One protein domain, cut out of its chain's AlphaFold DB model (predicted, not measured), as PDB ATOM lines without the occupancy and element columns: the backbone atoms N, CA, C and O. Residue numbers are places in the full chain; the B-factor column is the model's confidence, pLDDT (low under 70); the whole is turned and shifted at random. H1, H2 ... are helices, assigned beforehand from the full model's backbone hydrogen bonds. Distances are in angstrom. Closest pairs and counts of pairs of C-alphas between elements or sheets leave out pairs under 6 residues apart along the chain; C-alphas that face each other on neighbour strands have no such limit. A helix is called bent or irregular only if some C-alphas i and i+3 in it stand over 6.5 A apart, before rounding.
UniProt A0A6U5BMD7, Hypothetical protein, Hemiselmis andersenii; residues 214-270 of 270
ATOM      1  N   VAL A 214      15.860  23.748  70.033       65.44
ATOM      2  CA  VAL A 214      17.025  24.026  69.158       65.44
ATOM      3  C   VAL A 214      18.062  24.948  69.832       65.44
ATOM      4  O   VAL A 214      19.257  24.773  69.637       65.44
ATOM      5  N   LYS A 215      17.616  25.869  70.697       61.69
ATOM      6  CA  LYS A 215      18.481  26.735  71.513       61.69
ATOM      7  C   LYS A 215      19.325  25.989  72.556       61.69
ATOM      8  O   LYS A 215      20.494  26.318  72.708       61.69
ATOM      9  N   GLU A 216      18.764  24.989  73.229       62.78
ATOM     10  CA  GLU A 216      19.478  24.135  74.188       62.78
ATOM     11  C   GLU A 216      20.460  23.214  73.464       62.78
ATOM     12  O   GLU A 216      21.590  23.072  73.910       62.78
ATOM     13  N   MET A 217      20.094  22.668  72.296       61.88
ATOM     14  CA  MET A 217      21.058  21.924  71.473       61.88
ATOM     15  C   MET A 217      22.220  22.803  71.004       61.88
ATOM     16  O   MET A 217      23.357  22.342  71.013       61.88
ATOM     17  N   CYS A 218      21.967  24.056  70.611       62.00
ATOM     18  CA  CYS A 218      23.043  24.983  70.259       62.00
ATOM     19  C   CYS A 218      23.919  25.318  71.470       62.00
ATOM     20  O   CYS A 218      25.132  25.292  71.331       62.00
ATOM     21  N   GLN A 219      23.341  25.546  72.656       63.72
ATOM     22  CA  GLN A 219      24.122  25.781  73.877       63.72
ATOM     23  C   GLN A 219      24.957  24.570  74.280       63.72
ATOM     24  O   GLN A 219      26.133  24.741  74.569       63.72
ATOM     25  N   VAL A 220      24.394  23.360  74.240       62.22
ATOM     26  CA  VAL A 220      25.135  22.120  74.516       62.22
ATOM     27  C   VAL A 220      26.240  21.918  73.482       62.22
ATOM     28  O   VAL A 220      27.353  21.567  73.847       62.22
ATOM     29  N   ARG A 221      25.979  22.187  72.196       61.25
ATOM     30  CA  ARG A 221      26.999  22.129  71.137       61.25
ATOM     31  C   ARG A 221      28.099  23.172  71.340       61.25
ATOM     32  O   ARG A 221      29.267  22.874  71.112       61.25
ATOM     33  N   ASP A 222      27.732  24.376  71.763       58.81
ATOM     34  CA  ASP A 222      28.663  25.484  71.966       58.81
ATOM     35  C   ASP A 222      29.434  25.350  73.297       58.81
ATOM     36  O   ASP A 222      30.559  25.839  73.382       58.81
ATOM     37  N   SER A 223      28.895  24.634  74.296       60.28
ATOM     38  CA  SER A 223      29.601  24.240  75.526       60.28
ATOM     39  C   SER A 223      30.432  22.964  75.349       60.28
ATOM     40  O   SER A 223      31.434  22.793  76.033       60.28
ATOM     41  N   LEU A 224      30.075  22.088  74.399       54.75
ATOM     42  CA  LEU A 224      30.901  20.969  73.914       54.75
ATOM     43  C   LEU A 224      31.946  21.417  72.878       54.75
ATOM     44  O   LEU A 224      32.368  20.635  72.021       54.75
ATOM     45  N   LYS A 225      32.453  22.648  72.979       58.53
ATOM     46  CA  LYS A 225      33.745  22.995  72.379       58.53
ATOM     47  C   LYS A 225      34.863  22.290  73.152       58.53
ATOM     48  O   LYS A 225      35.696  22.907  73.801       58.53
ATOM     49  N   TRP A 226      34.928  20.971  73.004       50.03
ATOM     50  CA  TRP A 226      36.075  20.132  73.360       50.03
ATOM     51  C   TRP A 226      37.394  20.655  72.762       50.03
ATOM     52  O   TRP A 226      38.470  20.359  73.268       50.03
ATOM     53  N   ASN A 227      37.305  21.510  71.741       52.03
ATOM     54  CA  ASN A 227      38.428  22.213  71.132       52.03
ATOM     55  C   ASN A 227      39.057  23.306  72.014       52.03
ATOM     56  O   ASN A 227      40.111  23.804  71.642       52.03
ATOM     57  N   GLU A 228      38.436  23.735  73.117       52.44
ATOM     58  CA  GLU A 228      39.061  24.686  74.057       52.44
ATOM     59  C   GLU A 228      39.754  23.972  75.226       52.44
ATOM     60  O   GLU A 228      40.785  24.443  75.697       52.44
ATOM     61  N   VAL A 229      39.259  22.799  75.637       56.34
ATOM     62  CA  VAL A 229      39.848  22.001  76.732       56.34
ATOM     63  C   VAL A 229      41.089  21.227  76.270       56.34
ATOM     64  O   VAL A 229      41.979  20.950  77.070       56.34
ATOM     65  N   TYR A 230      41.193  20.922  74.974       50.44
ATOM     66  CA  TYR A 230      42.372  20.290  74.384       50.44
ATOM     67  C   TYR A 230      42.771  21.030  73.102       50.44
ATOM     68  O   TYR A 230      42.530  20.572  71.986       50.44
ATOM     69  N   GLN A 231      43.387  22.204  73.247       55.59
ATOM     70  CA  GLN A 231      44.304  22.678  72.213       55.59
ATOM     71  C   GLN A 231      45.680  22.112  72.558       55.59
ATOM     72  O   GLN A 231      46.298  22.613  73.500       55.59
ATOM     73  N   PRO A 232      46.170  21.072  71.846       56.12
ATOM     74  CA  PRO A 232      47.559  20.665  71.988       56.12
ATOM     75  C   PRO A 232      48.425  21.910  71.815       56.12
ATOM     76  O   PRO A 232      48.173  22.721  70.908       56.12
ATOM     77  N   ARG A 233      49.414  22.102  72.695       60.22
ATOM     78  CA  ARG A 233      50.314  23.252  72.578       60.22
ATOM     79  C   ARG A 233      50.924  23.217  71.175       60.22
ATOM     80  O   ARG A 233      51.080  22.154  70.578       60.22
ATOM     81  N   LYS A 234      51.258  24.373  70.592       61.31
ATOM     82  CA  LYS A 234      51.781  24.431  69.207       61.31
ATOM     83  C   LYS A 234      53.005  23.519  68.988       61.31
ATOM     84  O   LYS A 234      53.209  23.058  67.870       61.31
ATOM     85  N   THR A 235      53.757  23.227  70.050       60.41
ATOM     86  CA  THR A 235      54.849  22.244  70.112       60.41
ATOM     87  C   THR A 235      54.378  20.810  69.858       60.41
ATOM     88  O   THR A 235      54.985  20.085  69.073       60.41
ATOM     89  N   ASP A 236      53.236  20.428  70.423       60.69
ATOM     90  CA  ASP A 236      52.668  19.081  70.323       60.69
ATOM     91  C   ASP A 236      52.104  18.822  68.929       60.69
ATOM     92  O   ASP A 236      52.008  17.682  68.490       60.69
ATOM     93  N   ARG A 237      51.768  19.880  68.182       68.19
ATOM     94  CA  ARG A 237      51.274  19.753  66.809       68.19
ATOM     95  C   ARG A 237      52.346  19.233  65.850       68.19
ATOM     96  O   ARG A 237      52.005  18.525  64.905       68.19
ATOM     97  N   VAL A 238      53.617  19.578  66.065       74.69
ATOM     98  CA  VAL A 238      54.727  19.076  65.234       74.69
ATOM     99  C   VAL A 238      54.982  17.605  65.547       74.69
ATOM    100  O   VAL A 238      54.957  16.794  64.626       74.69
ATOM    101  N   LEU A 239      55.087  17.254  66.833       76.50
ATOM    102  CA  LEU A 239      55.270  15.870  67.284       76.50
ATOM    103  C   LEU A 239      54.090  14.969  66.897       76.50
ATOM    104  O   LEU A 239      54.289  13.854  66.429       76.50
ATOM    105  N   ALA A 240      52.854  15.460  67.011       75.25
ATOM    106  CA  ALA A 240      51.670  14.723  66.581       75.25
ATOM    107  C   ALA A 240      51.655  14.510  65.062       75.25
ATOM    108  O   ALA A 240      51.342  13.418  64.596       75.25
ATOM    109  N   ASN A 241      52.028  15.521  64.270       79.31
ATOM    110  CA  ASN A 241      52.131  15.365  62.817       79.31
ATOM    111  C   ASN A 241      53.256  14.404  62.416       79.31
ATOM    112  O   ASN A 241      53.112  13.674  61.437       79.31
ATOM    113  N   GLU A 242      54.365  14.396  63.150       84.19
ATOM    114  CA  GLU A 242      55.466  13.459  62.938       84.19
ATOM    115  C   GLU A 242      55.060  12.026  63.303       84.19
ATOM    116  O   GLU A 242      55.292  11.115  62.513       84.19
ATOM    117  N   ALA A 243      54.339  11.839  64.413       79.44
ATOM    118  CA  ALA A 243      53.758  10.557  64.807       79.44
ATOM    119  C   ALA A 243      52.738  10.030  63.782       79.44
ATOM    120  O   ALA A 243      52.720   8.845  63.463       79.44
ATOM    121  N   VAL A 244      51.909  10.910  63.214       79.81
ATOM    122  CA  VAL A 244      50.966  10.533  62.148       79.81
ATOM    123  C   VAL A 244      51.705  10.145  60.866       79.81
ATOM    124  O   VAL A 244      51.285   9.220  60.176       79.81
ATOM    125  N   ARG A 245      52.813  10.819  60.540       81.50
ATOM    126  CA  ARG A 245      53.635  10.494  59.361       81.50
ATOM    127  C   ARG A 245      54.444   9.211  59.533       81.50
ATOM    128  O   ARG A 245      54.661   8.516  58.546       81.50
ATOM    129  N   SER A 246      54.888   8.906  60.750       80.94
ATOM    130  CA  SER A 246      55.620   7.677  61.066       80.94
ATOM    131  C   SER A 246      54.702   6.480  61.327       80.94
ATOM    132  O   SER A 246      55.181   5.346  61.375       80.94
ATOM    133  N   TYR A 247      53.387   6.698  61.449       79.50
ATOM    134  CA  TYR A 247      52.420   5.620  61.592       79.50
ATOM    135  C   TYR A 247      52.341   4.785  60.310       79.50
ATOM    136  O   TYR A 247      51.706   5.149  59.320       79.50
ATOM    137  N   VAL A 248      52.967   3.614  60.354       82.88
ATOM    138  CA  VAL A 248      52.810   2.584  59.333       82.88
ATOM    139  C   VAL A 248      51.637   1.705  59.735       82.88
ATOM    140  O   VAL A 248      51.654   1.080  60.798       82.88
ATOM    141  N   THR A 249      50.615   1.650  58.879       80.56
ATOM    142  CA  THR A 249      49.474   0.751  59.081       80.56
ATOM    143  C   THR A 249      50.006  -0.675  59.256       80.56
ATOM    144  O   THR A 249      50.726  -1.144  58.376       80.56
ATOM    145  N   PRO A 250      49.704  -1.370  60.366       84.56
ATOM    146  CA  PRO A 250      50.270  -2.687  60.610       84.56
ATOM    147  C   PRO A 250      49.855  -3.671  59.513       84.56
ATOM    148  O   PRO A 250      48.688  -3.715  59.113       84.56
ATOM    149  N   ASP A 251      50.819  -4.477  59.064       90.38
ATOM    150  CA  ASP A 251      50.596  -5.553  58.100       90.38
ATOM    151  C   ASP A 251      49.534  -6.539  58.604       90.38
ATOM    152  O   ASP A 251      49.381  -6.738  59.812       90.38
ATOM    153  N   GLU A 252      48.844  -7.227  57.687       88.56
ATOM    154  CA  GLU A 252      47.795  -8.199  58.049       88.56
ATOM    155  C   GLU A 252      48.308  -9.256  59.034       88.56
ATOM    156  O   GLU A 252      47.629  -9.588  60.000       88.56
ATOM    157  N   LYS A 253      49.568  -9.681  58.875       90.31
ATOM    158  CA  LYS A 253      50.228 -10.611  59.795       90.31
ATOM    159  C   LYS A 253      50.320 -10.065  61.226       90.31
ATOM    160  O   LYS A 253      50.072 -10.804  62.170       90.31
ATOM    161  N   ARG A 254      50.655  -8.780  61.396       87.12
ATOM    162  CA  ARG A 254      50.700  -8.127  62.717       87.12
ATOM    163  C   ARG A 254      49.301  -7.952  63.300       87.12
ATOM    164  O   ARG A 254      49.123  -8.111  64.501       87.12
ATOM    165  N   ARG A 255      48.303  -7.652  62.462       91.81
ATOM    166  CA  ARG A 255      46.904  -7.561  62.905       91.81
ATOM    167  C   ARG A 255      46.388  -8.898  63.432       91.81
ATOM    168  O   ARG A 255      45.745  -8.921  64.479       91.81
ATOM    169  N   ASP A 256      46.687  -9.990  62.739       94.06
ATOM    170  CA  ASP A 256      46.273 -11.329  63.162       94.06
ATOM    171  C   ASP A 256      46.995 -11.803  64.424       94.06
ATOM    172  O   ASP A 256      46.359 -12.406  65.288       94.06
ATOM    173  N   ASP A 257      48.273 -11.456  64.589       95.31
ATOM    174  CA  ASP A 257      49.024 -11.747  65.813       95.31
ATOM    175  C   ASP A 257      48.412 -11.038  67.036       95.31
ATOM    176  O   ASP A 257      48.125 -11.667  68.054       95.31
ATOM    177  N   VAL A 258      48.065  -9.751  66.903       92.00
ATOM    178  CA  VAL A 258      47.367  -8.990  67.959       92.00
ATOM    179  C   VAL A 258      45.993  -9.587  68.273       92.00
ATOM    180  O   VAL A 258      45.622  -9.721  69.444       92.00
ATOM    181  N   ARG A 259      45.219  -9.986  67.252       95.62
ATOM    182  CA  ARG A 259      43.924 -10.667  67.452       95.62
ATOM    183  C   ARG A 259      44.100 -11.985  68.204       95.62
ATOM    184  O   ARG A 259      43.283 -12.298  69.073       95.62
ATOM    185  N   TRP A 260      45.137 -12.752  67.871       96.31
ATOM    186  CA  TRP A 260      45.439 -14.014  68.535       96.31
ATOM    187  C   TRP A 260      45.854 -13.794  69.992       96.31
ATOM    188  O   TRP A 260      45.236 -14.386  70.874       96.31
ATOM    189  N   GLN A 261      46.791 -12.880  70.264       93.62
ATOM    190  CA  GLN A 261      47.196 -12.519  71.628       93.62
ATOM    191  C   GLN A 261      46.007 -12.064  72.480       93.62
ATOM    192  O   GLN A 261      45.842 -12.522  73.608       93.62
ATOM    193  N   THR A 262      45.135 -11.220  71.921       93.69
ATOM    194  CA  THR A 262      43.919 -10.764  72.611       93.69
ATOM    195  C   THR A 262      43.017 -11.944  72.973       93.69
ATOM    196  O   THR A 262      42.535 -12.034  74.099       93.69
ATOM    197  N   ARG A 263      42.821 -12.895  72.048       95.56
ATOM    198  CA  ARG A 263      42.026 -14.107  72.302       95.56
ATOM    199  C   ARG A 263      42.653 -14.989  73.384       95.56
ATOM    200  O   ARG A 263      41.926 -15.502  74.226       95.56
ATOM    201  N   VAL A 264      43.976 -15.154  73.371       95.56
ATOM    202  CA  VAL A 264      44.701 -15.915  74.401       95.56
ATOM    203  C   VAL A 264      44.507 -15.274  75.771       95.56
ATOM    204  O   VAL A 264      44.108 -15.979  76.691       95.56
ATOM    205  N   MET A 265      44.693 -13.955  75.889       93.94
ATOM    206  CA  MET A 265      44.515 -13.242  77.160       93.94
ATOM    207  C   MET A 265      43.091 -13.360  77.711       93.94
ATOM    208  O   MET A 265      42.913 -13.592  78.906       93.94
ATOM    209  N   MET A 266      42.074 -13.238  76.851       91.56
ATOM    210  CA  MET A 266      40.679 -13.385  77.280       91.56
ATOM    211  C   MET A 266      40.362 -14.808  77.746       91.56
ATOM    212  O   MET A 266      39.630 -14.982  78.716       91.56
ATOM    213  N   ASN A 267      40.944 -15.817  77.098       90.56
ATOM    214  CA  ASN A 267      40.743 -17.213  77.479       90.56
ATOM    215  C   ASN A 267      41.544 -17.614  78.728       90.56
ATOM    216  O   ASN A 267      41.119 -18.518  79.434       90.56
ATOM    217  N   SER A 268      42.680 -16.967  79.012       83.81
ATOM    218  CA  SER A 268      43.474 -17.217  80.227       83.81
ATOM    219  C   SER A 268      42.927 -16.530  81.480       83.81
ATOM    220  O   SER A 268      43.388 -16.818  82.578       83.81
ATOM    221  N   ALA A 269      41.984 -15.599  81.322       76.31
ATOM    222  CA  ALA A 269      41.334 -14.892  82.425       76.31
ATOM    223  C   ALA A 269      40.056 -15.597  82.934       76.31
ATOM    224  O   ALA A 269      39.330 -15.018  83.740       76.31
ATOM    225  N   SER A 270      39.764 -16.804  82.431       64.50
ATOM    226  CA  SER A 270      38.635 -17.665  82.829       64.50
ATOM    227  C   SER A 270      39.131 -18.852  83.645       64.50
ATOM    228  O   SER A 270      38.421 -19.230  84.599       64.50
TER     229      SER A 270
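AT A GLANCE: This is residues 214 to 270 of the 270 residues of the protein "Hypothetical protein" of Hemiselmis andersenii (UniProt A0A6U5BMD7). The model is an open arch with no packed core: the chain is strung out as four separate helices, H1 and the short H2 making one leg, H3 crossing the top, and H4, the longest, making the other leg. The space between the legs is empty, and no helix packs on another. The printed part has 57 residues, with four named helices in the order H1, H2, H3, H4 and no named strand, and its class is all helix. It is extended, with a radius of gyration of the C-alphas of 20.1 A, and its C-alphas span 49 by 34 by 19 A, an outline only just flat.

HOW THE PARTS SIT: Begin at Val 214, where H1, residues 214 to 223, leads by a tight link of 2 residues to H2, residues 226 to 229; the two meet only through their link. Go on through a tight link of 4 residues to H3, residues 234 to 246, which is apart from both H1 and H2. Another tight link, of 5 residues, leads to H4, residues 252 to 268, and H4 is apart from H1, H2 and H3. Look along residues 214 to 231, 233 to 239 and 241 to 270 and you will find that they stand free, with no C-alpha 8 or more apart along the chain within 10 A. In the backbones of H1 and H4 every O i to N i+4 pair is within hydrogen-bond range, in H3 7 of 9 are, and H2 is too short for such a pair, but its one O i to N i+3 pair is within range.

IN THESE COORDINATES: Find C-alpha 214 at (17.025, 24.026, 69.158); from there H1 runs 14.1 A to Ser 223. H2 follows from Trp 226 to Val 229. At Lys 234 look for C-alpha 234 at (51.781, 24.431, 69.207), where H3 begins; it runs 19.0 A to Ser 246. H4 starts at Glu 252 and runs 24.3 A to Ser 268, whose C-alpha is at (43.474, -17.217, 80.227). None of the helices is bent or irregular.

THE WHOLE: The two C-alphas farthest apart are those of Lys 215 and Ser 268, at 51.3 A, and from the C-alpha of Val 214 to that of Ser 270, the chain's last residue, it is 48.9 A. The printed part has no cut, and none of its links is long. Read the B-factor column for the pLDDT: its mean over the printed part is 74.7, and it is under 70 at residues 214 to 237 and at residue 270. H2 has a mean of 53 and H4 a mean of 92.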